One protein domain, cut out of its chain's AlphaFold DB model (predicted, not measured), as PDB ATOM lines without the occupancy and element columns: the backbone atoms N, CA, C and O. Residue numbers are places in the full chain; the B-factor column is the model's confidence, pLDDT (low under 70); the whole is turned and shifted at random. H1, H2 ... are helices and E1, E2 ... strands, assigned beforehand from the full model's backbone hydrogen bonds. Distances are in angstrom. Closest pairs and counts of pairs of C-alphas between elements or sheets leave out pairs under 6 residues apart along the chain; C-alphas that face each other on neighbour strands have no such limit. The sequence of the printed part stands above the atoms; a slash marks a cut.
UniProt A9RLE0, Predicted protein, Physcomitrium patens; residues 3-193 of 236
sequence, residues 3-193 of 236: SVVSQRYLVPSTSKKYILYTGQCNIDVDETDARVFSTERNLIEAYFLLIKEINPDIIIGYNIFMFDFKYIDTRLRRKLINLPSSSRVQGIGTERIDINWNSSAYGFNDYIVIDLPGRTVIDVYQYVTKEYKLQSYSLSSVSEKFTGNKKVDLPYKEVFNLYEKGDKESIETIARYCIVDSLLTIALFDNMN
ATOM      1  N   SER A   3     345.263-178.652 112.013       97.75
ATOM      2  CA  SER A   3     346.099-177.839 112.896       97.75
ATOM      3  C   SER A   3     345.433-176.495 113.175       97.75
ATOM      4  O   SER A   3     344.819-175.883 112.301       97.75
ATOM      5  N   VAL A   4     345.543-176.034 114.418       98.38
ATOM      6  CA  VAL A   4     345.072-174.713 114.843       98.38
ATOM      7  C   VAL A   4     346.157-174.092 115.698       98.38
ATOM      8  O   VAL A   4     346.633-174.718 116.633       98.38
ATOM      9  N   VAL A   5     346.544-172.853 115.428       98.31
ATOM     10  CA  VAL A   5     347.407-172.096 116.339       98.31
ATOM     11  C   VAL A   5     346.667-170.831 116.726       98.31
ATOM     12  O   VAL A   5     346.172-170.107 115.865       98.31
ATOM     13  N   SER A   6     346.555-170.582 118.028       97.94
ATOM     14  CA  SER A   6     345.949-169.363 118.558       97.94
ATOM     15  C   SER A   6     347.005-168.523 119.248       97.94
ATOM     16  O   SER A   6     347.741-169.056 120.073       97.94
ATOM     17  N   GLN A   7     347.020-167.220 118.992       97.12
ATOM     18  CA  GLN A   7     347.855-166.260 119.709       97.12
ATOM     19  C   GLN A   7     347.104-164.940 119.892       97.12
ATOM     20  O   GLN A   7     346.165-164.642 119.149       97.12
ATOM     21  N   ARG A   8     347.540-164.120 120.849       97.38
ATOM     22  CA  ARG A   8     347.203-162.692 120.847       97.38
ATOM     23  C   ARG A   8     348.004-162.003 119.740       97.38
ATOM     24  O   ARG A   8     349.178-162.313 119.550       97.38
ATOM     25  N   TYR A   9     347.358-161.090 119.014       96.00
ATOM     26  CA  TYR A   9     347.956-160.388 117.874       96.00
ATOM     27  C   TYR A   9     349.288-159.731 118.262       96.00
ATOM     28  O   TYR A   9     349.337-159.007 119.257       96.00
ATOM     29  N   LEU A  10     350.350-160.007 117.494       94.56
ATOM     30  CA  LEU A  10     351.727-159.546 117.730       94.56
ATOM     31  C   LEU A  10     352.361-159.976 119.070       94.56
ATOM     32  O   LEU A  10     353.364-159.396 119.485       94.56
ATOM     33  N   VAL A  11     351.832-161.005 119.748       96.62
ATOM     34  CA  VAL A  11     352.414-161.541 120.993       96.62
ATOM     35  C   VAL A  11     352.666-163.053 120.873       96.62
ATOM     36  O   VAL A  11     351.911-163.855 121.443       96.62
ATOM     37  N   PRO A  12     353.745-163.477 120.181       94.31
ATOM     38  CA  PRO A  12     354.017-164.891 119.902       94.31
ATOM     39  C   PRO A  12     354.161-165.768 121.150       94.31
ATOM     40  O   PRO A  12     353.825-166.947 121.108       94.31
ATOM     41  N   SER A  13     354.590-165.202 122.284       95.75
ATOM     42  CA  SER A  13     354.710-165.916 123.568       95.75
ATOM     43  C   SER A  13     353.377-166.420 124.130       95.75
ATOM     44  O   SER A  13     353.365-167.239 125.042       95.75
ATOM     45  N   THR A  14     352.246-165.951 123.593       97.00
ATOM     46  CA  THR A  14     350.903-166.422 123.966       97.00
ATOM     47  C   THR A  14     350.390-167.555 123.080       97.00
ATOM     48  O   THR A  14     349.241-167.974 123.235       97.00
ATOM     49  N   SER A  15     351.217-168.032 122.144       97.00
ATOM     50  CA  SER A  15     350.836-169.067 121.190       97.00
ATOM     51  C   SER A  15     350.472-170.371 121.889       97.00
ATOM     52  O   SER A  15     351.223-170.881 122.716       97.00
ATOM     53  N   LYS A  16     349.334-170.942 121.502       98.12
ATOM     54  CA  LYS A  16     348.906-172.294 121.873       98.12
ATOM     55  C   LYS A  16     348.660-173.104 120.611       98.12
ATOM     56  O   LYS A  16     348.026-172.602 119.677       98.12
ATOM     57  N   LYS A  17     349.167-174.337 120.588       98.44
ATOM     58  CA  LYS A  17     349.122-175.225 119.425       98.44
ATOM     59  C   LYS A  17     348.089-176.334 119.634       98.44
ATOM     60  O   LYS A  17     348.099-177.038 120.635       98.44
ATOM     61  N   TYR A  18     347.205-176.398 118.653       98.50
ATOM     62  CA  TYR A  18     346.081-177.276 118.348       98.50
ATOM     63  C   TYR A  18     346.406-178.401 117.368       98.50
ATOM     64  O   TYR A  18     346.708-178.048 116.226       98.50
ATOM     65  N   ILE A  19     346.265-179.693 117.685       98.19
ATOM     66  CA  ILE A  19     346.184-180.712 116.622       98.19
ATOM     67  C   ILE A  19     345.016-181.677 116.837       98.19
ATOM     68  O   ILE A  19     344.942-182.407 117.819       98.19
ATOM     69  N   LEU A  20     344.075-181.675 115.892       98.25
ATOM     70  CA  LEU A  20     342.897-182.543 115.880       98.25
ATOM     71  C   LEU A  20     343.082-183.582 114.768       98.25
ATOM     72  O   LEU A  20     343.239-183.226 113.594       98.25
ATOM     73  N   TYR A  21     343.063-184.871 115.085       97.00
ATOM     74  CA  TYR A  21     343.328-185.908 114.083       97.00
ATOM     75  C   TYR A  21     342.502-187.172 114.293       97.00
ATOM     76  O   TYR A  21     341.914-187.401 115.344       97.00
ATOM     77  N   THR A  22     342.400-187.960 113.228       95.62
ATOM     78  CA  THR A  22     341.817-189.302 113.268       95.62
ATOM     79  C   THR A  22     342.968-190.292 113.313       95.62
ATOM     80  O   THR A  22     343.965-190.101 112.621       95.62
ATOM     81  N   GLY A  23     342.865-191.303 114.168       90.06
ATOM     82  CA  GLY A  23     343.952-192.250 114.391       90.06
ATOM     83  C   GLY A  23     343.648-193.223 115.520       90.06
ATOM     84  O   GLY A  23     342.614-193.127 116.179       90.06
ATOM     85  N   GLN A  24     344.559-194.174 115.720       86.62
ATOM     86  CA  GLN A  24     344.458-195.207 116.759       86.62
ATOM     87  C   GLN A  24     345.476-195.018 117.892       86.62
ATOM     88  O   GLN A  24     345.444-195.747 118.880       86.62
ATOM     89  N   CYS A  25     346.383-194.051 117.756       88.50
ATOM     90  CA  CYS A  25     347.455-193.779 118.699       88.50
ATOM     91  C   CYS A  25     347.386-192.335 119.198       88.50
ATOM     92  O   CYS A  25     346.951-191.435 118.473       88.50
ATOM     93  N   ASN A  26     347.842-192.119 120.431       93.50
ATOM     94  CA  ASN A  26     348.127-190.787 120.952       93.50
ATOM     95  C   ASN A  26     349.508-190.341 120.458       93.50
ATOM     96  O   ASN A  26     350.456-191.134 120.467       93.50
ATOM     97  N   ILE A  27     349.611-189.079 120.057       95.31
ATOM     98  CA  ILE A  27     350.857-188.442 119.623       95.31
ATOM     99  C   ILE A  27     351.323-187.418 120.653       95.31
ATOM    100  O   ILE A  27     350.503-186.879 121.395       95.31
ATOM    101  N   ASP A  28     352.624-187.141 120.674       94.75
ATOM    102  CA  ASP A  28     353.215-186.085 121.495       94.75
ATOM    103  C   ASP A  28     354.094-185.194 120.611       94.75
ATOM    104  O   ASP A  28     355.051-185.658 119.990       94.75
ATOM    105  N   VAL A  29     353.715-183.921 120.473       93.19
ATOM    106  CA  VAL A  29     354.322-183.006 119.500       93.19
ATOM    107  C   VAL A  29     354.516-181.631 120.120       93.19
ATOM    108  O   VAL A  29     353.569-180.859 120.199       93.19
ATOM    109  N   ASP A  30     355.744-181.285 120.497       89.00
ATOM    110  CA  ASP A  30     356.205-179.905 120.731       89.00
ATOM    111  C   ASP A  30     355.233-179.001 121.523       89.00
ATOM    112  O   ASP A  30     354.873-177.907 121.059       89.00
ATOM    113  N   GLU A  31     354.797-179.473 122.699       92.50
ATOM    114  CA  GLU A  31     353.858-178.776 123.602       92.50
ATOM    115  C   GLU A  31     352.495-178.453 122.951       92.50
ATOM    116  O   GLU A  31     351.849-177.444 123.244       92.50
ATOM    117  N   THR A  32     352.053-179.311 122.032       97.31
ATOM    118  CA  THR A  32     350.767-179.199 121.334       97.31
ATOM    119  C   THR A  32     349.691-179.993 122.065       97.31
ATOM    120  O   THR A  32     349.884-181.155 122.413       97.31
ATOM    121  N   ASP A  33     348.514-179.391 122.227       97.81
ATOM    122  CA  ASP A  33     347.307-180.096 122.655       97.81
ATOM    123  C   ASP A  33     346.821-180.997 121.505       97.81
ATOM    124  O   ASP A  33     346.206-180.549 120.529       97.81
ATOM    125  N   ALA A  34     347.183-182.276 121.594       97.88
ATOM    126  CA  ALA A  34     346.843-183.295 120.616       97.88
ATOM    127  C   ALA A  34     345.575-184.053 121.014       97.88
ATOM    128  O   ALA A  34     345.519-184.733 122.037       97.88
ATOM    129  N   ARG A  35     344.553-183.976 120.156       97.44
ATOM    130  CA  ARG A  35     343.240-184.589 120.376       97.44
ATOM    131  C   ARG A  35     342.926-185.577 119.254       97.44
ATOM    132  O   ARG A  35     342.807-185.199 118.083       97.44
ATOM    133  N   VAL A  36     342.778-186.846 119.625       96.94
ATOM    134  CA  VAL A  36     342.458-187.949 118.709       96.94
ATOM    135  C   VAL A  36     340.953-188.218 118.665       96.94
ATOM    136  O   VAL A  36     340.266-188.169 119.683       96.94
ATOM    137  N   PHE A  37     340.433-188.527 117.478       96.56
ATOM    138  CA  PHE A  37     339.020-188.827 117.245       96.56
ATOM    139  C   PHE A  37     338.853-190.115 116.438       96.56
ATOM    140  O   PHE A  37     339.629-190.414 115.534       96.56
ATOM    141  N   SER A  38     337.787-190.859 116.726       94.38
ATOM    142  CA  SER A  38     337.468-192.118 116.041       94.38
ATOM    143  C   SER A  38     336.881-191.913 114.645       94.38
ATOM    144  O   SER A  38     337.009-192.776 113.780       94.38
ATOM    145  N   THR A  39     336.228-190.772 114.405       93.62
ATOM    146  CA  THR A  39     335.585-190.475 113.125       93.62
ATOM    147  C   THR A  39     335.919-189.074 112.637       93.62
ATOM    148  O   THR A  39     336.074-188.132 113.412       93.62
ATOM    149  N   GLU A  40     335.946-188.917 111.313       94.00
ATOM    150  CA  GLU A  40     336.081-187.609 110.661       94.00
ATOM    151  C   GLU A  40     334.977-186.632 111.096       94.00
ATOM    152  O   GLU A  40     335.226-185.439 111.235       94.00
ATOM    153  N   ARG A  41     333.761-187.136 111.353       93.94
ATOM    154  CA  ARG A  41     332.650-186.314 111.840       93.94
ATOM    155  C   ARG A  41     332.993-185.685 113.188       93.94
ATOM    156  O   ARG A  41     332.869-184.473 113.325       93.94
ATOM    157  N   ASN A  42     333.430-186.495 114.154       95.50
ATOM    158  CA  ASN A  42     333.749-185.989 115.488       95.50
ATOM    159  C   ASN A  42     334.956-185.054 115.459       95.50
ATOM    160  O   ASN A  42     334.965-184.073 116.188       95.50
ATOM    161  N   LEU A  43     335.922-185.303 114.570       96.94
ATOM    162  CA  LEU A  43     337.035-184.387 114.337       96.94
ATOM    163  C   LEU A  43     336.537-183.009 113.870       96.94
ATOM    164  O   LEU A  43     336.946-181.994 114.427       96.94
ATOM    165  N   ILE A  44     335.648-182.958 112.870       96.75
ATOM    166  CA  ILE A  44     335.103-181.689 112.362       96.75
ATOM    167  C   ILE A  44     334.252-180.998 113.438       96.75
ATOM    168  O   ILE A  44     334.427-179.808 113.677       96.75
ATOM    169  N   GLU A  45     333.368-181.721 114.127       96.00
ATOM    170  CA  GLU A  45     332.580-181.172 115.244       96.00
ATOM    171  C   GLU A  45     333.491-180.596 116.342       96.00
ATOM    172  O   GLU A  45     333.264-179.478 116.810       96.00
ATOM    173  N   ALA A  46     334.564-181.306 116.694       97.75
ATOM    174  CA  ALA A  46     335.545-180.854 117.671       97.75
ATOM    175  C   ALA A  46     336.333-179.624 117.207       97.75
ATOM    176  O   ALA A  46     336.622-178.767 118.034       97.75
ATOM    177  N   TYR A  47     336.630-179.480 115.912       98.06
ATOM    178  CA  TYR A  47     337.223-178.252 115.372       98.06
ATOM    179  C   TYR A  47     336.325-177.031 115.619       98.06
ATOM    180  O   TYR A  47     336.783-176.003 116.117       98.06
ATOM    181  N   PHE A  48     335.025-177.156 115.350       97.38
ATOM    182  CA  PHE A  48     334.073-176.079 115.622       97.38
ATOM    183  C   PHE A  48     333.929-175.801 117.127       97.38
ATOM    184  O   PHE A  48     333.876-174.637 117.535       97.38
ATOM    185  N   LEU A  49     333.918-176.834 117.973       97.75
ATOM    186  CA  LEU A  49     333.933-176.662 119.429       97.75
ATOM    187  C   LEU A  49     335.217-175.979 119.914       97.75
ATOM    188  O   LEU A  49     335.136-175.077 120.744       97.75
ATOM    189  N   LEU A  50     336.372-176.319 119.342       98.50
ATOM    190  CA  LEU A  50     337.653-175.690 119.659       98.50
ATOM    191  C   LEU A  50     337.645-174.195 119.311       98.50
ATOM    192  O   LEU A  50     338.149-173.385 120.083       98.50
ATOM    193  N   ILE A  51     337.003-173.786 118.210       98.19
ATOM    194  CA  ILE A  51     336.804-172.356 117.909       98.19
ATOM    195  C   ILE A  51     336.023-171.664 119.036       98.19
ATOM    196  O   ILE A  51     336.340-170.530 119.396       98.19
ATOM    197  N   LYS A  52     335.006-172.311 119.618       97.00
ATOM    198  CA  LYS A  52     334.278-171.735 120.762       97.00
ATOM    199  C   LYS A  52     335.132-171.678 122.022       97.00
ATOM    200  O   LYS A  52     335.060-170.679 122.725       97.00
ATOM    201  N   GLU A  53     335.909-172.725 122.274       97.75
ATOM    202  CA  GLU A  53     336.816-172.844 123.418       97.75
ATOM    203  C   GLU A  53     337.894-171.752 123.397       97.75
ATOM    204  O   GLU A  53     338.047-171.014 124.366       97.75
ATOM    205  N   ILE A  54     338.586-171.592 122.264       98.12
ATOM    206  CA  ILE A  54     339.595-170.543 122.055       98.12
ATOM    207  C   ILE A  54     338.941-169.153 122.040       98.12
ATOM    208  O   ILE A  54     339.537-168.171 122.476       98.12
ATOM    209  N   ASN A  55     337.715-169.069 121.522       97.69
ATOM    210  CA  ASN A  55     336.940-167.849 121.333       97.69
ATOM    211  C   ASN A  55     337.682-166.716 120.574       97.69
ATOM    212  O   ASN A  55     337.676-165.574 121.038       97.69
ATOM    213  N   PRO A  56     338.252-166.964 119.377       97.88
ATOM    214  CA  PRO A  56     339.029-165.962 118.653       97.88
ATOM    215  C   PRO A  56     338.156-164.850 118.050       97.88
ATOM    216  O   PRO A  56     337.048-165.105 117.569       97.88
ATOM    217  N   ASP A  57     338.681-163.626 118.009       97.69
ATOM    218  CA  ASP A  57     338.057-162.506 117.288       97.69
ATOM    219  C   ASP A  57     338.287-162.587 115.778       97.69
ATOM    220  O   ASP A  57     337.397-162.266 114.986       97.69
ATOM    221  N   ILE A  58     339.476-163.051 115.392       97.56
ATOM    222  CA  ILE A  58     339.916-163.172 114.008       97.56
ATOM    223  C   ILE A  58     340.324-164.621 113.759       97.56
ATOM    224  O   ILE A  58     341.090-165.202 114.527       97.56
ATOM    225  N   ILE A  59     339.816-165.198 112.677       98.00
ATOM    226  CA  ILE A  59     340.230-166.499 112.162       98.00
ATOM    227  C   ILE A  59     340.974-166.238 110.861       98.00
ATOM    228  O   ILE A  59     340.430-165.620 109.945       98.00
ATOM    229  N   ILE A  60     342.213-166.710 110.791       98.12
ATOM    230  CA  ILE A  60     343.039-166.610 109.595       98.12
ATOM    231  C   ILE A  60     343.405-167.994 109.081       98.12
ATOM    232  O   ILE A  60     343.418-168.970 109.830       98.12
ATOM    233  N   GLY A  61     343.725-168.066 107.800       98.00
ATOM    234  CA  GLY A  61     344.230-169.269 107.161       98.00
ATOM    235  C   GLY A  61     344.810-168.942 105.794       98.00
ATOM    236  O   GLY A  61     344.657-167.821 105.308       98.00
ATOM    237  N   TYR A  62     345.476-169.911 105.176       98.00
ATOM    238  CA  TYR A  62     346.067-169.748 103.855       98.00
ATOM    239  C   TYR A  62     345.310-170.600 102.837       98.00
ATOM    240  O   TYR A  62     345.420-171.820 102.852       98.00
ATOM    241  N   ASN A  63     344.558-169.951 101.945       97.06
ATOM    242  CA  ASN A  63     343.708-170.571 100.922       97.06
ATOM    243  C   ASN A  63     342.469-171.312 101.471       97.06
ATOM    244  O   ASN A  63     341.899-172.191 100.816       97.06
ATOM    245  N   ILE A  64     342.011-170.917 102.660       97.25
ATOM    246  CA  ILE A  64     340.884-171.549 103.356       97.25
ATOM    247  C   ILE A  64     339.564-171.461 102.589       97.25
ATOM    248  O   ILE A  64     338.750-172.377 102.679       97.25
ATOM    249  N   PHE A  65     339.332-170.404 101.808       95.44
ATOM    250  CA  PHE A  65     338.055-170.227 101.106       95.44
ATOM    251  C   PHE A  65     337.901-171.122  99.877       95.44
ATOM    252  O   PHE A  65     336.785-171.511  99.524       95.44
ATOM    253  N   MET A  66     339.008-171.428  99.201       94.94
ATOM    254  CA  MET A  66     339.001-172.259  97.992       94.94
ATOM    255  C   MET A  66     339.282-173.731  98.301       94.94
ATOM    256  O   MET A  66     338.931-174.590  97.490       94.94
ATOM    257  N   PHE A  67     339.890-174.024  99.455       95.69
ATOM    258  CA  PHE A  67     340.276-175.374  99.847       95.69
ATOM    259  C   PHE A  67     339.602-175.834 101.143       95.69
ATOM    260  O   PHE A  67     338.618-176.567 101.065       95.69
ATOM    261  N   ASP A  68     340.081-175.414 102.318       97.25
ATOM    262  CA  ASP A  68     339.699-176.014 103.607       97.25
ATOM    263  C   ASP A  68     338.194-175.954 103.883       97.25
ATOM    264  O   ASP A  68     337.563-176.974 104.170       97.25
ATOM    265  N   PHE A  69     337.577-174.780 103.746       96.19
ATOM    266  CA  PHE A  69     336.145-174.609 103.984       96.19
ATOM    267  C   PHE A  69     335.295-175.339 102.952       96.19
ATOM    268  O   PHE A  69     334.291-175.958 103.308       96.19
ATOM    269  N   LYS A  70     335.723-175.331 101.685       94.75
ATOM    270  CA  LYS A  70     335.067-176.090 100.616       94.75
ATOM    271  C   LYS A  70     335.135-177.591 100.886       94.75
ATOM    272  O   LYS A  70     334.141-178.295 100.691       94.75
ATOM    273  N   TYR A  71     336.268-178.076 101.391       95.12
ATOM    274  CA  TYR A  71     336.457-179.468 101.774       95.12
ATOM    275  C   TYR A  71     335.575-179.845 102.970       95.12
ATOM    276  O   TYR A  71     334.800-180.797 102.868       95.12
ATOM    277  N   ILE A  72     335.623-179.083 104.069       95.62
ATOM    278  CA  ILE A  72     334.812-179.316 105.278       95.62
ATOM    279  C   ILE A  72     333.319-179.347 104.937       95.62
ATOM    280  O   ILE A  72     332.634-180.315 105.276       95.62
ATOM    281  N   ASP A  73     332.820-178.335 104.223       93.62
ATOM    282  CA  ASP A  73     331.414-178.264 103.817       93.62
ATOM    283  C   ASP A  73     331.009-179.468 102.952       93.62
ATOM    284  O   ASP A  73     330.022-180.148 103.244       93.62
ATOM    285  N   THR A  74     331.813-179.804 101.938       93.88
ATOM    286  CA  THR A  74     331.541-180.951 101.059       93.88
ATOM    287  C   THR A  74     331.471-182.259 101.851       93.88
ATOM    288  O   THR A  74     330.597-183.094 101.601       93.88
ATOM    289  N   ARG A  75     332.369-182.465 102.824       94.12
ATOM    290  CA  ARG A  75     332.411-183.696 103.632       94.12
ATOM    291  C   ARG A  75     331.210-183.830 104.561       94.12
ATOM    292  O   ARG A  75     330.668-184.930 104.672       94.12
ATOM    293  N   LEU A  76     330.764-182.735 105.175       93.38
ATOM    294  CA  LEU A  76     329.566-182.728 106.018       93.38
ATOM    295  C   LEU A  76     328.293-182.950 105.191       93.38
ATOM    296  O   LEU A  76     327.492-183.831 105.516       93.38
ATOM    297  N   ARG A  77     328.150-182.249 104.060       91.31
ATOM    298  CA  ARG A  77     326.988-182.378 103.164       91.31
ATOM    299  C   ARG A  77     326.822-183.782 102.598       91.31
ATOM    300  O   ARG A  77     325.706-184.288 102.558       91.31
ATOM    301  N   ARG A  78     327.919-184.451 102.222       92.12
ATOM    302  CA  ARG A  78     327.887-185.851 101.747       92.12
ATOM    303  C   ARG A  78     327.312-186.830 102.772       92.12
ATOM    304  O   ARG A  78     326.875-187.908 102.388       92.12
ATOM    305  N   LYS A  79     327.330-186.467 104.054       90.75
ATOM    306  CA  LYS A  79     326.775-187.251 105.162       90.75
ATOM    307  C   LYS A  79     325.434-186.696 105.664       90.75
ATOM    308  O   LYS A  79     324.942-187.177 106.678       90.75
ATOM    309  N   LEU A  80     324.855-185.705 104.972       89.56
ATOM    310  CA  LEU A  80     323.641-184.976 105.368       89.56
ATOM    311  C   LEU A  80     323.753-184.344 106.767       89.56
ATOM    312  O   LEU A  80     322.791-184.305 107.531       89.56
ATOM    313  N   ILE A  81     324.951-183.862 107.111       89.56
ATOM    314  CA  ILE A  81     325.239-183.216 108.393       89.56
ATOM    315  C   ILE A  81     325.287-181.702 108.181       89.56
ATOM    316  O   ILE A  81     325.962-181.213 107.275       89.56
ATOM    317  N   ASN A  82     324.588-180.961 109.041       90.06
ATOM    318  CA  ASN A  82     324.648-179.502 109.063       90.06
ATOM    319  C   ASN A  82     325.991-179.014 109.620       90.06
ATOM    320  O   ASN A  82     326.595-179.669 110.469       90.06
ATOM    321  N   LEU A  83     326.431-177.831 109.185       92.00
ATOM    322  CA  LEU A  83     327.607-177.175 109.757       92.00
ATOM    323  C   LEU A  83     327.422-176.975 111.270       92.00
ATOM    324  O   LEU A  83     326.429-176.366 111.682       92.00
ATOM    325  N   PRO A  84     328.358-177.454 112.109       94.06
ATOM    326  CA  PRO A  84     328.328-177.141 113.525       94.06
ATOM    327  C   PRO A  84     328.427-175.626 113.730       94.06
ATOM    328  O   PRO A  84     329.260-174.946 113.133       94.06
ATOM    329  N   SER A  85     327.554-175.080 114.574       94.19
ATOM    330  CA  SER A  85     327.550-173.644 114.852       94.19
ATOM    331  C   SER A  85     328.713-173.269 115.761       94.19
ATOM    332  O   SER A  85     328.782-173.807 116.864       94.19
ATOM    333  N   SER A  86     329.533-172.298 115.347       96.06
ATOM    334  CA  SER A  86     330.554-171.604 116.158       96.06
ATOM    335  C   SER A  86     330.433-170.075 116.131       96.06
ATOM    336  O   SER A  86     331.382-169.354 116.458       96.06
ATOM    337  N   SER A  87     329.234-169.592 115.798       95.75
ATOM    338  CA  SER A  87     328.812-168.202 115.979       95.75
ATOM    339  C   SER A  87     328.957-167.746 117.435       95.75
ATOM    340  O   SER A  87     328.742-168.520 118.374       95.75
ATOM    341  N   ARG A  88     329.320-166.474 117.615       95.88
ATOM    342  CA  ARG A  88     329.325-165.773 118.905       95.88
ATOM    343  C   ARG A  88     327.990-165.058 119.163       95.88
ATOM    344  O   ARG A  88     327.697-164.710 120.301       95.88
ATOM    345  N   VAL A  89     327.179-164.840 118.124       95.06
ATOM    346  CA  VAL A  89     325.894-164.135 118.220       95.06
ATOM    347  C   VAL A  89     324.782-165.116 118.585       95.06
ATOM    348  O   VAL A  89     324.562-166.112 117.896       95.06
ATOM    349  N   GLN A  90     324.062-164.828 119.670       89.94
ATOM    350  CA  GLN A  90     322.960-165.669 120.135       89.94
ATOM    351  C   GLN A  90     321.832-165.728 119.095       89.94
ATOM    352  O   GLN A  90     321.453-164.716 118.512       89.94
ATOM    353  N   GLY A  91     321.295-166.927 118.861       91.75
ATOM    354  CA  GLY A  91     320.199-167.150 117.912       91.75
ATOM    355  C   GLY A  91     320.607-167.155 116.434       91.75
ATOM    356  O   GLY A  91     319.797-167.550 115.602       91.75
ATOM    357  N   ILE A  92     321.851-166.793 116.098       93.75
ATOM    358  CA  ILE A  92     322.370-166.835 114.725       93.75
ATOM    359  C   ILE A  92     323.443-167.919 114.640       93.75
ATOM    360  O   ILE A  92     324.415-167.901 115.392       93.75
ATOM    361  N   GLY A  93     323.253-168.892 113.749       93.00
ATOM    362  CA  GLY A  93     324.184-170.001 113.550       93.00
ATOM    363  C   GLY A  93     325.383-169.648 112.670       93.00
ATOM    364  O   GLY A  93     325.436-168.585 112.058       93.00
ATOM    365  N   THR A  94     326.340-170.571 112.589       94.75
ATOM    366  CA  THR A  94     327.302-170.588 111.480       94.75
ATOM    367  C   THR A  94     326.574-170.895 110.183       94.75
ATOM    368  O   THR A  94     325.773-171.829 110.127       94.75
ATOM    369  N   GLU A  95     326.877-170.133 109.143       93.88
ATOM    370  CA  GLU A  95     326.275-170.296 107.828       93.88
ATOM    371  C   GLU A  95     327.340-170.481 106.754       93.88
ATOM    372  O   GLU A  95     328.496-170.092 106.897       93.88
ATOM    373  N   ARG A  96     326.938-171.104 105.656       94.12
ATOM    374  CA  ARG A  96     327.770-171.225 104.469       94.12
ATOM    375  C   ARG A  96     327.366-170.149 103.480       94.12
ATOM    376  O   ARG A  96     326.195-170.063 103.120       94.12
ATOM    377  N   ILE A  97     328.346-169.423 102.970       94.12
ATOM    378  CA  ILE A  97     328.161-168.399 101.952       94.12
ATOM    379  C   ILE A  97     328.918-168.823 100.694       94.12
ATOM    380  O   ILE A  97     330.144-168.954 100.712       94.12
ATOM    381  N   ASP A  98     328.177-169.019  99.603       93.75
ATOM    382  CA  ASP A  98     328.746-169.116  98.259       93.75
ATOM    383  C   ASP A  98     329.123-167.734  97.758       93.75
ATOM    384  O   ASP A  98     328.315-166.802  97.795       93.75
ATOM    385  N   ILE A  99     330.334-167.609  97.233       90.62
ATOM    386  CA  ILE A  99     330.766-166.387  96.573       90.62
ATOM    387  C   ILE A  99     331.314-166.770  95.209       90.62
ATOM    388  O   ILE A  99     332.402-167.329  95.097       90.62
ATOM    389  N   ASN A 100     330.545-166.434  94.176       91.12
ATOM    390  CA  ASN A 100     330.902-166.661  92.787       91.12
ATOM    391  C   ASN A 100     330.863-165.336  92.021       91.12
ATOM    392  O   ASN A 100     329.828-164.667  91.985       91.12
ATOM    393  N   TRP A 101     331.990-164.925  91.447       86.00
ATOM    394  CA  TRP A 101     332.052-163.727  90.610       86.00
ATOM    395  C   TRP A 101     333.219-163.793  89.632       86.00
ATOM    396  O   TRP A 101     334.200-164.503  89.836       86.00
ATOM    397  N   ASN A 102     333.120-163.013  88.563       86.62
ATOM    398  CA  ASN A 102     334.154-162.904  87.548       86.62
ATOM    399  C   ASN A 102     334.495-161.429  87.313       86.62
ATOM    400  O   ASN A 102     333.611-160.572  87.350       86.62
ATOM    401  N   SER A 103     335.761-161.121  87.047       83.06
ATOM    402  CA  SER A 103     336.159-159.810  86.530       83.06
ATOM    403  C   SER A 103     337.375-159.909  85.621       83.06
ATOM    404  O   SER A 103     338.183-160.819  85.758       83.06
ATOM    405  N   SER A 104     337.565-158.922  84.749       83.38
ATOM    406  CA  SER A 104     338.746-158.864  83.879       83.38
ATOM    407  C   SER A 104     340.065-158.778  84.656       83.38
ATOM    408  O   SER A 104     341.053-159.377  84.250       83.38
ATOM    409  N   ALA A 105     340.081-158.056  85.780       78.19
ATOM    410  CA  ALA A 105     341.288-157.836  86.578       78.19
ATOM    411  C   ALA A 105     341.639-159.014  87.505       78.19
ATOM    412  O   ALA A 105     342.816-159.241  87.783       78.19
ATOM    413  N   TYR A 106     340.630-159.739  88.000       77.94
ATOM    414  CA  TYR A 106     340.790-160.776  89.031       77.94
ATOM    415  C   TYR A 106     340.320-162.172  88.595       77.94
ATOM    416  O   TYR A 106     340.312-163.089  89.410       77.94
ATOM    417  N   GLY A 107     339.911-162.338  87.336       84.06
ATOM    418  CA  GLY A 107     339.416-163.600  86.797       84.06
ATOM    419  C   GLY A 107     338.166-164.125  87.503       84.06
ATOM    420  O   GLY A 107     337.433-163.381  88.167       84.06
ATOM    421  N   PHE A 108     337.936-165.427  87.330       86.06
ATOM    422  CA  PHE A 108     336.852-166.163  87.963       86.06
ATOM    423  C   PHE A 108     337.228-166.560  89.389       86.06
ATOM    424  O   PHE A 108     338.282-167.143  89.629       86.06
ATOM    425  N   ASN A 109     336.330-166.263  90.319       84.69
ATOM    426  CA  ASN A 109     336.489-166.508  91.739       84.69
ATOM    427  C   ASN A 109     335.315-167.361  92.220       84.69
ATOM    428  O   ASN A 109     334.157-166.976  92.050       84.69
ATOM    429  N   ASP A 110     335.634-168.514  92.806       90.50
ATOM    430  CA  ASP A 110     334.681-169.482  93.348       90.50
ATOM    431  C   ASP A 110     335.104-169.862  94.766       90.50
ATOM    432  O   ASP A 110     336.063-170.612  94.970       90.50
ATOM    433  N   TYR A 111     334.414-169.292  95.748       92.94
ATOM    434  CA  TYR A 111     334.756-169.420  97.155       92.94
ATOM    435  C   TYR A 111     333.597-170.002  97.951       92.94
ATOM    436  O   TYR A 111     332.432-169.658  97.730       92.94
ATOM    437  N   ILE A 112     333.943-170.793  98.964       94.50
ATOM    438  CA  ILE A 112     333.032-171.141 100.048       94.50
ATOM    439  C   ILE A 112     333.562-170.497 101.322       94.50
ATOM    440  O   ILE A 112     334.646-170.824 101.801       94.50
ATOM    441  N   VAL A 113     332.775-169.584 101.883       94.38
ATOM    442  CA  VAL A 113     333.062-168.976 103.182       94.38
ATOM    443  C   VAL A 113     332.148-169.606 104.221       94.38
ATOM    444  O   VAL A 113     330.931-169.633 104.051       94.38
ATOM    445  N   ILE A 114     332.729-170.103 105.308       95.56
ATOM    446  CA  ILE A 114     331.979-170.455 106.510       95.56
ATOM    447  C   ILE A 114     331.907-169.181 107.350       95.56
ATOM    448  O   ILE A 114     332.922-168.734 107.881       95.56
ATOM    449  N   ASP A 115     330.735-168.551 107.401       94.88
ATOM    450  CA  ASP A 115     330.507-167.340 108.180       94.88
ATOM    451  C   ASP A 115     330.179-167.695 109.627       94.88
ATOM    452  O   ASP A 115     329.325-168.538 109.913       94.88
ATOM    453  N   LEU A 116     330.879-167.048 110.552       96.44
ATOM    454  CA  LEU A 116     330.747-167.265 111.987       96.44
ATOM    455  C   LEU A 116     330.415-165.919 112.636       96.44
ATOM    456  O   LEU A 116     331.333-165.225 113.077       96.44
ATOM    457  N   PRO A 117     329.130-165.521 112.685       96.12
ATOM    458  CA  PRO A 117     328.739-164.196 113.151       96.12
ATOM    459  C   PRO A 117     329.378-163.818 114.492       96.12
ATOM    460  O   PRO A 117     329.415-164.604 115.443       96.12
ATOM    461  N   GLY A 118     329.908-162.594 114.554       96.00
ATOM    462  CA  GLY A 118     330.685-162.088 115.691       96.00
ATOM    463  C   GLY A 118     332.177-162.453 115.676       96.00
ATOM    464  O   GLY A 118     332.875-162.123 116.635       96.00
ATOM    465  N   ARG A 119     332.664-163.102 114.608       96.56
ATOM    466  CA  ARG A 119     334.083-163.371 114.328       96.56
ATOM    467  C   ARG A 119     334.426-162.918 112.907       96.56
ATOM    468  O   ARG A 119     333.597-163.021 112.005       96.56
ATOM    469  N   THR A 120     335.647-162.438 112.694       96.06
ATOM    470  CA  THR A 120     336.122-162.010 111.367       96.06
ATOM    471  C   THR A 120     336.990-163.099 110.752       96.06
ATOM    472  O   THR A 120     337.967-163.512 111.365       96.06
ATOM    473  N   VAL A 121     336.671-163.552 109.537       96.38
ATOM    474  CA  VAL A 121     337.483-164.553 108.826       96.38
ATOM    475  C   VAL A 121     338.255-163.910 107.682       96.38
ATOM    476  O   VAL A 121     337.638-163.324 106.789       96.38
ATOM    477  N   ILE A 122     339.581-164.051 107.679       96.50
ATOM    478  CA  ILE A 122     340.487-163.492 106.668       96.50
ATOM    479  C   ILE A 122     341.291-164.625 106.029       96.50
ATOM    480  O   ILE A 122     341.973-165.380 106.712       96.50
ATOM    481  N   ASP A 123     341.246-164.717 104.704       96.88
ATOM    482  CA  ASP A 123     342.094-165.641 103.952       96.88
ATOM    483  C   ASP A 123     343.352-164.908 103.468       96.88
ATOM    484  O   ASP A 123     343.283-163.996 102.635       96.88
ATOM    485  N   VAL A 124     344.506-165.309 104.002       97.38
ATOM    486  CA  VAL A 124     345.815-164.720 103.694       97.38
ATOM    487  C   VAL A 124     346.150-164.869 102.214       97.38
ATOM    488  O   VAL A 124     346.672-163.937 101.605       97.38
ATOM    489  N   TYR A 125     345.774-165.986 101.594       96.62
ATOM    490  CA  TYR A 125     346.018-166.207 100.171       96.62
ATOM    491  C   TYR A 125     345.263-165.189  99.303       96.62
ATOM    492  O   TYR A 125     345.816-164.648  98.343       96.62
ATOM    493  N   GLN A 126     344.016-164.867  99.664       93.88
ATOM    494  CA  GLN A 126     343.212-163.892  98.916       93.88
ATOM    495  C   GLN A 126     343.752-162.469  99.055       93.88
ATOM    496  O   GLN A 126     343.673-161.683  98.113       93.88
ATOM    497  N   TYR A 127     344.320-162.128 100.212       93.94
ATOM    498  CA  TYR A 127     345.017-160.856 100.382       93.94
ATOM    499  C   TYR A 127     346.264-160.796  99.492       93.94
ATOM    500  O   TYR A 127     346.409-159.884  98.678       93.94
ATOM    501  N   VAL A 128     347.131-161.811  99.574       95.31
ATOM    502  CA  VAL A 128     348.415-161.814  98.858       95.31
ATOM    503  C   VAL A 128     348.223-161.781  97.340       95.31
ATOM    504  O   VAL A 128     348.906-161.023  96.656       95.31
ATOM    505  N   THR A 129     347.284-162.559  96.800       92.31
ATOM    506  CA  THR A 129     347.017-162.618  95.348       92.31
ATOM    507  C   THR A 129     346.432-161.329  94.773       92.31
ATOM    508  O   THR A 129     346.595-161.053  93.579       92.31
ATOM    509  N   LYS A 130     345.760-160.521  95.600       88.94
ATOM    510  CA  LYS A 130     345.216-159.223  95.188       88.94
ATOM    511  C   LYS A 130     346.242-158.099  95.266       88.94
ATOM    512  O   LYS A 130     346.251-157.260  94.366       88.94
ATOM    513  N   GLU A 131     347.080-158.099  96.297       90.12
ATOM    514  CA  GLU A 131     348.026-157.010  96.567       90.12
ATOM    515  C   GLU A 131     349.373-157.189  95.849       90.12
ATOM    516  O   GLU A 131     350.007-156.209  95.460       90.12
ATOM    517  N   TYR A 132     349.816-158.428  95.612       93.56
ATOM    518  CA  TYR A 132     351.147-158.706  95.068       93.56
ATOM    519  C   TYR A 132     351.090-159.485  93.756       93.56
ATOM    520  O   TYR A 132     350.245-160.352  93.557       93.56
ATOM    521  N   LYS A 133     352.047-159.210  92.858       93.94
ATOM    522  CA  LYS A 133     352.305-160.012  91.653       93.94
ATOM    523  C   LYS A 133     353.522-160.900  91.886       93.94
ATOM    524  O   LYS A 133     354.654-160.417  91.922       93.94
ATOM    525  N   LEU A 134     353.278-162.188  92.105       95.62
ATOM    526  CA  LEU A 134     354.291-163.187  92.449       95.62
ATOM    527  C   LEU A 134     354.396-164.270  91.372       95.62
ATOM    528  O   LEU A 134     353.430-164.542  90.667       95.62
ATOM    529  N   GLN A 135     355.571-164.901  91.281       95.12
ATOM    530  CA  GLN A 135     355.801-166.065  90.411       95.12
ATOM    531  C   GLN A 135     355.102-167.326  90.941       95.12
ATOM    532  O   GLN A 135     354.623-168.148  90.169       95.12
ATOM    533  N   SER A 136     355.026-167.465  92.267       95.94
ATOM    534  CA  SER A 136     354.332-168.546  92.967       95.94
ATOM    535  C   SER A 136     353.569-167.968  94.154       95.94
ATOM    536  O   SER A 136     354.081-167.089  94.852       95.94
ATOM    537  N   TYR A 137     352.362-168.484  94.382       96.56
ATOM    538  CA  TYR A 137     351.521-168.168  95.540       96.56
ATOM    539  C   TYR A 137     351.391-169.361  96.499       96.56
ATOM    540  O   TYR A 137     350.466-169.404  97.309       96.56
ATOM    541  N   SER A 138     352.284-170.354  96.425       95.56
ATOM    542  CA  SER A 138     352.338-171.394  97.457       95.56
ATOM    543  C   SER A 138     352.751-170.787  98.801       95.56
ATOM    544  O   SER A 138     353.526-169.828  98.843       95.56
ATOM    545  N   LEU A 139     352.248-171.352  99.904       96.00
ATOM    546  CA  LEU A 139     352.572-170.878 101.251       96.00
ATOM    547  C   LEU A 139     354.089-170.849 101.485       96.00
ATOM    548  O   LEU A 139     354.602-169.840 101.955       96.00
ATOM    549  N   SER A 140     354.812-171.896 101.073       94.38
ATOM    550  CA  SER A 140     356.275-171.973 101.186       94.38
ATOM    551  C   SER A 140     356.970-170.822 100.442       94.38
ATOM    552  O   SER A 140     357.788-170.123 101.036       94.38
ATOM    553  N   SER A 141     356.600-170.549  99.180       95.69
ATOM    554  CA  SER A 141     357.211-169.464  98.391       95.69
ATOM    555  C   SER A 141     356.893-168.073  98.941       95.69
ATOM    556  O   SER A 141     357.756-167.195  98.958       95.69
ATOM    557  N   VAL A 142     355.652-167.845  99.381       97.31
ATOM    558  CA  VAL A 142     355.232-166.556  99.946       97.31
ATOM    559  C   VAL A 142     355.879-166.337 101.313       97.31
ATOM    560  O   VAL A 142     356.407-165.257 101.576       97.31
ATOM    561  N   SER A 143     355.914-167.364 102.162       96.69
ATOM    562  CA  SER A 143     356.561-167.304 103.472       96.69
ATOM    563  C   SER A 143     358.057-167.016 103.360       96.69
ATOM    564  O   SER A 143     358.536-166.081 104.008       96.69
ATOM    565  N   GLU A 144     358.769-167.707 102.467       96.06
ATOM    566  CA  GLU A 144     360.191-167.457 102.217       96.06
ATOM    567  C   GLU A 144     360.422-166.026 101.719       96.06
ATOM    568  O   GLU A 144     361.291-165.326 102.234       96.06
ATOM    569  N   LYS A 145     359.604-165.552 100.770       96.06
ATOM    570  CA  LYS A 145     359.755-164.212 100.192       96.06
ATOM    571  C   LYS A 145     359.581-163.086 101.216       96.06
ATOM    572  O   LYS A 145     360.333-162.117 101.161       96.06
ATOM    573  N   PHE A 146     358.566-163.162 102.076       96.62
ATOM    574  CA  PHE A 146     358.194-162.038 102.947       96.62
ATOM    575  C   PHE A 146     358.737-162.156 104.371       96.62
ATOM    576  O   PHE A 146     359.030-161.143 104.998       96.62
ATOM    577  N   THR A 147     358.910-163.377 104.878       95.00
ATOM    578  CA  THR A 147     359.365-163.606 106.259       95.00
ATOM    579  C   THR A 147     360.760-164.220 106.344       95.00
ATOM    580  O   THR A 147     361.332-164.263 107.427       95.00
ATOM    581  N   GLY A 148     361.312-164.722 105.232       93.50
ATOM    582  CA  GLY A 148     362.563-165.488 105.220       93.50
ATOM    583  C   GLY A 148     362.433-166.910 105.781       93.50
ATOM    584  O   GLY A 148     363.378-167.691 105.682       93.50
ATOM    585  N   ASN A 149     361.274-167.273 106.342       91.38
ATOM    586  CA  ASN A 149     361.041-168.601 106.890       91.38
ATOM    587  C   ASN A 149     360.886-169.622 105.764       91.38
ATOM    588  O   ASN A 149     360.064-169.459 104.862       91.38
ATOM    589  N   LYS A 150     361.665-170.702 105.844       85.50
ATOM    590  CA  LYS A 150     361.556-171.842 104.934       85.50
ATOM    591  C   LYS A 150     360.839-172.987 105.622       85.50
ATOM    592  O   LYS A 150     361.068-173.264 106.797       85.50
ATOM    593  N   LYS A 151     360.010-173.679 104.853       84.81
ATOM    594  CA  LYS A 151     359.351-174.913 105.264       84.81
ATOM    595  C   LYS A 151     360.028-176.102 104.593       84.81
ATOM    596  O   LYS A 151     360.424-176.008 103.435       84.81
ATOM    597  N   VAL A 152     360.110-177.225 105.299       84.06
ATOM    598  CA  VAL A 152     360.371-178.519 104.660       84.06
ATOM    599  C   VAL A 152     359.069-178.985 104.015       84.06
ATOM    600  O   VAL A 152     358.100-179.290 104.714       84.06
ATOM    601  N   ASP A 153     359.021-178.983 102.685       83.88
ATOM    602  CA  ASP A 153     357.854-179.465 101.955       83.88
ATOM    603  C   ASP A 153     357.721-180.984 102.112       83.88
ATOM    604  O   ASP A 153     358.666-181.734 101.881       83.88
ATOM    605  N   LEU A 154     356.522-181.427 102.484       87.81
ATOM    606  CA  LEU A 154     356.119-182.822 102.541       87.81
ATOM    607  C   LEU A 154     355.168-183.047 101.361       87.81
ATOM    608  O   LEU A 154     354.050-182.517 101.372       87.81
ATOM    609  N   PRO A 155     355.600-183.751 100.303       90.81
ATOM    610  CA  PRO A 155     354.766-183.993  99.138       90.81
ATOM    611  C   PRO A 155     353.437-184.642  99.527       90.81
ATOM    612  O   PRO A 155     353.401-185.562 100.341       90.81
ATOM    613  N   TYR A 156     352.344-184.233  98.876       88.31
ATOM    614  CA  TYR A 156     350.998-184.758  99.149       88.31
ATOM    615  C   TYR A 156     350.969-186.291  99.220       88.31
ATOM    616  O   TYR A 156     350.446-186.845 100.174       88.31
ATOM    617  N   LYS A 157     351.590-186.989  98.257       92.38
ATOM    618  CA  LYS A 157     351.632-188.464  98.229       92.38
ATOM    619  C   LYS A 157     352.276-189.063  99.481       92.38
ATOM    620  O   LYS A 157     351.831-190.097  99.962       92.38
ATOM    621  N   GLU A 158     353.303-188.408 100.007       93.44
ATOM    622  CA  GLU A 158     353.990-188.853 101.212       93.44
ATOM    623  C   GLU A 158     353.113-188.675 102.453       93.44
ATOM    624  O   GLU A 158     353.063-189.576 103.284       93.44
ATOM    625  N   VAL A 159     352.324-187.594 102.524       93.06
ATOM    626  CA  VAL A 159     351.315-187.408 103.582       93.06
ATOM    627  C   VAL A 159     350.333-188.585 103.620       93.06
ATOM    628  O   VAL A 159     350.059-189.098 104.702       93.06
ATOM    629  N   PHE A 160     349.832-189.054 102.467       93.38
ATOM    630  CA  PHE A 160     348.945-190.233 102.426       93.38
ATOM    631  C   PHE A 160     349.662-191.502 102.857       93.38
ATOM    632  O   PHE A 160     349.125-192.231 103.680       93.38
ATOM    633  N   ASN A 161     350.881-191.732 102.371       94.88
ATOM    634  CA  ASN A 161     351.650-192.919 102.737       94.88
ATOM    635  C   ASN A 161     351.920-192.981 104.251       94.88
ATOM    636  O   ASN A 161     351.769-194.033 104.863       94.88
ATOM    637  N   LEU A 162     352.306-191.859 104.868       94.81
ATOM    638  CA  LEU A 162     352.512-191.764 106.317       94.81
ATOM    639  C   LEU A 162     351.195-191.956 107.079       94.81
ATOM    640  O   LEU A 162     351.147-192.667 108.080       94.81
ATOM    641  N   TYR A 163     350.104-191.372 106.584       93.12
ATOM    642  CA  TYR A 163     348.795-191.522 107.209       93.12
ATOM    643  C   TYR A 163     348.279-192.969 107.141       93.12
ATOM    644  O   TYR A 163     347.713-193.458 108.114       93.12
ATOM    645  N   GLU A 164     348.509-193.669 106.027       93.00
ATOM    646  CA  GLU A 164     348.156-195.083 105.851       93.00
ATOM    647  C   GLU A 164     348.978-196.014 106.743       93.00
ATOM    648  O   GLU A 164     348.428-196.988 107.259       93.00
ATOM    649  N   LYS A 165     350.264-195.710 106.974       93.81
ATOM    650  CA  LYS A 165     351.072-196.444 107.963       93.81
ATOM    651  C   LYS A 165     350.465-196.346 109.363       93.81
ATOM    652  O   LYS A 165     350.461-197.332 110.093       93.81
ATOM    653  N   GLY A 166     349.959-195.166 109.729       90.81
ATOM    654  CA  GLY A 166     349.189-194.946 110.958       90.81
ATOM    655  C   GLY A 166     349.971-195.103 112.267       90.81
ATOM    656  O   GLY A 166     349.384-194.979 113.343       90.81
ATOM    657  N   ASP A 167     351.277-195.369 112.201       94.50
ATOM    658  CA  ASP A 167     352.145-195.448 113.368       94.50
ATOM    659  C   ASP A 167     352.385-194.058 113.979       94.50
ATOM    660  O   ASP A 167     352.194-193.018 113.342       94.50
ATOM    661  N   LYS A 168     352.792-194.044 115.250       95.38
ATOM    662  CA  LYS A 168     352.956-192.812 116.026       95.38
ATOM    663  C   LYS A 168     353.913-191.819 115.350       95.38
ATOM    664  O   LYS A 168     353.575-190.645 115.246       95.38
ATOM    665  N   GLU A 169     355.055-192.282 114.848       95.31
ATOM    666  CA  GLU A 169     356.087-191.428 114.245       95.31
ATOM    667  C   GLU A 169     355.600-190.789 112.936       95.31
ATOM    668  O   GLU A 169     355.801-189.591 112.694       95.31
ATOM    669  N   SER A 170     354.892-191.565 112.114       95.44
ATOM    670  CA  SER A 170     354.281-191.079 110.878       95.44
ATOM    671  C   SER A 170     353.243-189.984 111.146       95.44
ATOM    672  O   SER A 170     353.277-188.926 110.510       95.44
ATOM    673  N   ILE A 171     352.342-190.188 112.115       95.94
ATOM    674  CA  ILE A 171     351.313-189.193 112.456       95.94
ATOM    675  C   ILE A 171     351.934-187.940 113.090       95.94
ATOM    676  O   ILE A 171     351.529-186.828 112.748       95.94
ATOM    677  N   GLU A 172     352.946-188.085 113.950       96.31
ATOM    678  CA  GLU A 172     353.695-186.954 114.521       96.31
ATOM    679  C   GLU A 172     354.401-186.117 113.452       96.31
ATOM    680  O   GLU A 172     354.427-184.888 113.530       96.31
ATOM    681  N   THR A 173     354.932-186.765 112.414       95.56
ATOM    682  CA  THR A 173     355.572-186.080 111.286       95.56
ATOM    683  C   THR A 173     354.570-185.230 110.505       95.56
ATOM    684  O   THR A 173     354.843-184.059 110.226       95.56
ATOM    685  N   ILE A 174     353.377-185.768 110.225       95.75
ATOM    686  CA  ILE A 174     352.293-185.003 109.591       95.75
ATOM    687  C   ILE A 174     351.846-183.853 110.507       95.75
ATOM    688  O   ILE A 174     351.653-182.731 110.038       95.75
ATOM    689  N   ALA A 175     351.723-184.100 111.813       96.44
ATOM    690  CA  ALA A 175     351.317-183.087 112.783       96.44
ATOM    691  C   ALA A 175     352.294-181.905 112.827       96.44
ATOM    692  O   ALA A 175     351.858-180.760 112.697       96.44
ATOM    693  N   ARG A 176     353.608-182.163 112.922       95.75
ATOM    694  CA  ARG A 176     354.643-181.115 112.864       95.75
ATOM    695  C   ARG A 176     354.543-180.300 111.578       95.75
ATOM    696  O   ARG A 176     354.552-179.071 111.628       95.75
ATOM    697  N   TYR A 177     354.371-180.969 110.440       95.19
ATOM    698  CA  TYR A 177     354.207-180.312 109.144       95.19
ATOM    699  C   TYR A 177     352.986-179.374 109.108       95.19
ATOM    700  O   TYR A 177     353.111-178.216 108.706       95.19
ATOM    701  N   CYS A 178     351.825-179.840 109.580       95.44
ATOM    702  CA  CYS A 178     350.594-179.046 109.626       95.44
ATOM    703  C   CYS A 178     350.674-177.871 110.617       95.44
ATOM    704  O   CYS A 178     350.115-176.805 110.358       95.44
ATOM    705  N   ILE A 179     351.357-178.038 111.754       96.50
ATOM    706  CA  ILE A 179     351.556-176.959 112.735       96.50
ATOM    707  C   ILE A 179     352.424-175.849 112.139       96.50
ATOM    708  O   ILE A 179     352.103-174.670 112.306       96.50
ATOM    709  N   VAL A 180     353.487-176.209 111.411       96.06
ATOM    710  CA  VAL A 180     354.336-175.227 110.725       96.06
ATOM    711  C   VAL A 180     353.514-174.397 109.738       96.06
ATOM    712  O   VAL A 180     353.662-173.181 109.737       96.06
ATOM    713  N   ASP A 181     352.580-174.983 108.983       96.25
ATOM    714  CA  ASP A 181     351.709-174.206 108.082       96.25
ATOM    715  C   ASP A 181     350.893-173.128 108.795       96.25
ATOM    716  O   ASP A 181     350.824-171.978 108.342       96.25
ATOM    717  N   SER A 182     350.300-173.472 109.937       97.25
ATOM    718  CA  SER A 182     349.554-172.508 110.747       97.25
ATOM    719  C   SER A 182     350.466-171.401 111.288       97.25
ATOM    720  O   SER A 182     350.090-170.229 111.251       97.25
ATOM    721  N   LEU A 183     351.679-171.747 111.735       96.88
ATOM    722  CA  LEU A 183     352.664-170.779 112.230       96.88
ATOM    723  C   LEU A 183     353.156-169.832 111.128       96.88
ATOM    724  O   LEU A 183     353.222-168.625 111.350       96.88
ATOM    725  N   LEU A 184     353.451-170.346 109.932       97.25
ATOM    726  CA  LEU A 184     353.860-169.517 108.793       97.25
ATOM    727  C   LEU A 184     352.742-168.571 108.354       97.25
ATOM    728  O   LEU A 184     353.012-167.428 107.992       97.25
ATOM    729  N   THR A 185     351.489-169.023 108.424       97.75
ATOM    730  CA  THR A 185     350.324-168.183 108.118       97.75
ATOM    731  C   THR A 185     350.197-167.017 109.101       97.75
ATOM    732  O   THR A 185     349.974-165.883 108.677       97.75
ATOM    733  N   ILE A 186     350.387-167.270 110.399       97.62
ATOM    734  CA  ILE A 186     350.435-166.222 111.429       97.62
ATOM    735  C   ILE A 186     351.600-165.261 111.173       97.62
ATOM    736  O   ILE A 186     351.400-164.049 111.149       97.62
ATOM    737  N   ALA A 187     352.799-165.792 110.923       97.12
ATOM    738  CA  ALA A 187     353.983-164.979 110.668       97.12
ATOM    739  C   ALA A 187     353.797-164.061 109.450       97.12
ATOM    740  O   ALA A 187     354.202-162.902 109.491       97.12
ATOM    741  N   LEU A 188     353.156-164.553 108.385       97.69
ATOM    742  CA  LEU A 188     352.794-163.748 107.216       97.69
ATOM    743  C   LEU A 188     351.795-162.644 107.564       97.69
ATOM    744  O   LEU A 188     352.000-161.493 107.177       97.69
ATOM    745  N   PHE A 189     350.737-162.988 108.299       97.75
ATOM    746  CA  PHE A 189     349.703-162.040 108.705       97.75
ATOM    747  C   PHE A 189     350.278-160.874 109.520       97.75
ATOM    748  O   PHE A 189     349.966-159.712 109.242       97.75
ATOM    749  N   ASP A 190     351.160-161.189 110.470       96.38
ATOM    750  CA  ASP A 190     351.837-160.215 111.323       96.38
ATOM    751  C   ASP A 190     352.870-159.394 110.527       96.38
ATOM    752  O   ASP A 190     352.843-158.164 110.557       96.38
ATOM    753  N   ASN A 191     353.748-160.049 109.754       96.06
ATOM    754  CA  ASN A 191     354.818-159.388 108.993       96.06
ATOM    755  C   ASN A 191     354.285-158.388 107.955       96.06
ATOM    756  O   ASN A 191     354.851-157.310 107.779       96.06
ATOM    757  N   MET A 192     353.175-158.719 107.294       95.62
ATOM    758  CA  MET A 192     352.547-157.860 106.287       95.62
ATOM    759  C   MET A 192     351.621-156.789 106.889       95.62
ATOM    760  O   MET A 192     350.988-156.055 106.131       95.62
ATOM    761  N   ASN A 193     351.506-156.696 108.223       95.88
ATOM    762  CA  ASN A 193     350.563-155.810 108.918       95.88
ATOM    763  C   ASN A 193     349.127-155.942 108.383       95.88
ATOM    764  O   ASN A 193     348.406-154.951 108.217       95.88
TER     765      ASN A 193
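Overview. This is residues 3 to 193 of the 236 residues of the protein "Predicted protein" of Physcomitrium patens (UniProt A9RLE0). A small sheet of three strands, E1 to E3, is sandwiched between two helices, the long H6 on one face and H1 on the other. Beyond one end of this slab, a short parallel strand pair, E4 and E7, lies close to the last part of H6, and a long strand hairpin, E5 and E6, reaches away with H2 packed on it, while H3, H4 and H5 pack on H6. The printed part has 191 residues, with six named helices and seven named strands in the order E1 E2 E3 H1 E4 H2 E5 E6 E7 H3 H4 H5 H6; the class is mixed, helices and strands. The largest sheet runs E1 E2 E3 and is mixed, E4 and E7 are parallel, and E5 and E6 are antiparallel. The whole is compact, with a radius of gyration of the C-alphas of 17.0 A, and rounded, spanning 49 by 44 by 34 A.

Along the chain. E1 is residues 3 to 8, beginning at C-alpha 3 (346.099, -177.839, 112.896). E2, residues 11 to 22, is the longest strand, 30.7 A from first to last C-alpha, and bends by 66 degrees at residue 14; E3 is residues 32 to 37. H1 is residues 40 to 54, 20.8 A long. H6, residues 168 to 191, is the longest helix at 34.2 A and ends at C-alpha 191 (354.818, -159.388, 108.993). E4 is residues 58 to 61, and E7 is residues 120 to 123. E5, residues 95 to 103, is 25.7 A long and starts at C-alpha 95 (326.275, -170.296, 107.828); E6, residues 107 to 115, is 23.5 A long. The other helices are H2, residues 68 to 77, H3, residues 124 to 131, H4, residues 139 to 147, and H5, residues 156 to 165.

Arrangement. E1 and E2 form an antiparallel hairpin, with N 4 and O 18 2.9 A apart, within hydrogen-bond range. E2 and E3 are parallel, with N 35 and O 19 at 2.8 A. H6 and H1 are on opposite faces of this sheet, three layers with helices on both faces. H1 is over E2 at a height of 8.9 A over the sheet and runs along the strands, at 13 degrees to E2 on the local plane. H6, at a height of 8.5 A, is over E1 and E2 and runs slantwise to the strands, at 35 degrees to E1 on the local plane; its closest C-alphas to E1 are those of Ile 179 and Ser 3, 5.5 A apart. H6 is also the hub. It touches H4 with residues 181 to 191 alone, at a steep tilt of 44 degrees, the closest C-alphas being Leu 184 and Ser 143, 6.4 A. H5 and H6 form a helical hairpin, closest at the C-alphas of Leu 162 and Ser 170, 4.9 A. H3 and H6 only just touch, with 3 pairs of C-alphas within 8 A, closest at Val 124 and Phe 189, 6.9 A. The C-alphas of Gly 61 in E4 and Thr 185 in H6 are 6.3 A apart. In the parallel pair E4 and E7, N 59 and O 120 are 2.8 A apart. In the hairpin of E5 and E6, N 97 and O 113 are at 2.8 A, and the closest C-alphas of H2 and E6 are Lys 70 and Ile 112, 5.4 A. H1 and H2 are close but not clearly touching, 7.5 A between the C-alphas of Ile 44 and Ile 72. In H1 to H6 every O i to N i+4 pair is within hydrogen-bond range.

Size, cuts and confidence. The two C-alphas farthest apart are those of Cys 25 and Ser 104, 50.1 A. The printed part has no cut. The link from H2 to E5, residues 78 to 94, is long. The mean pLDDT of the printed part is 94.3, and no printed residue is under 70.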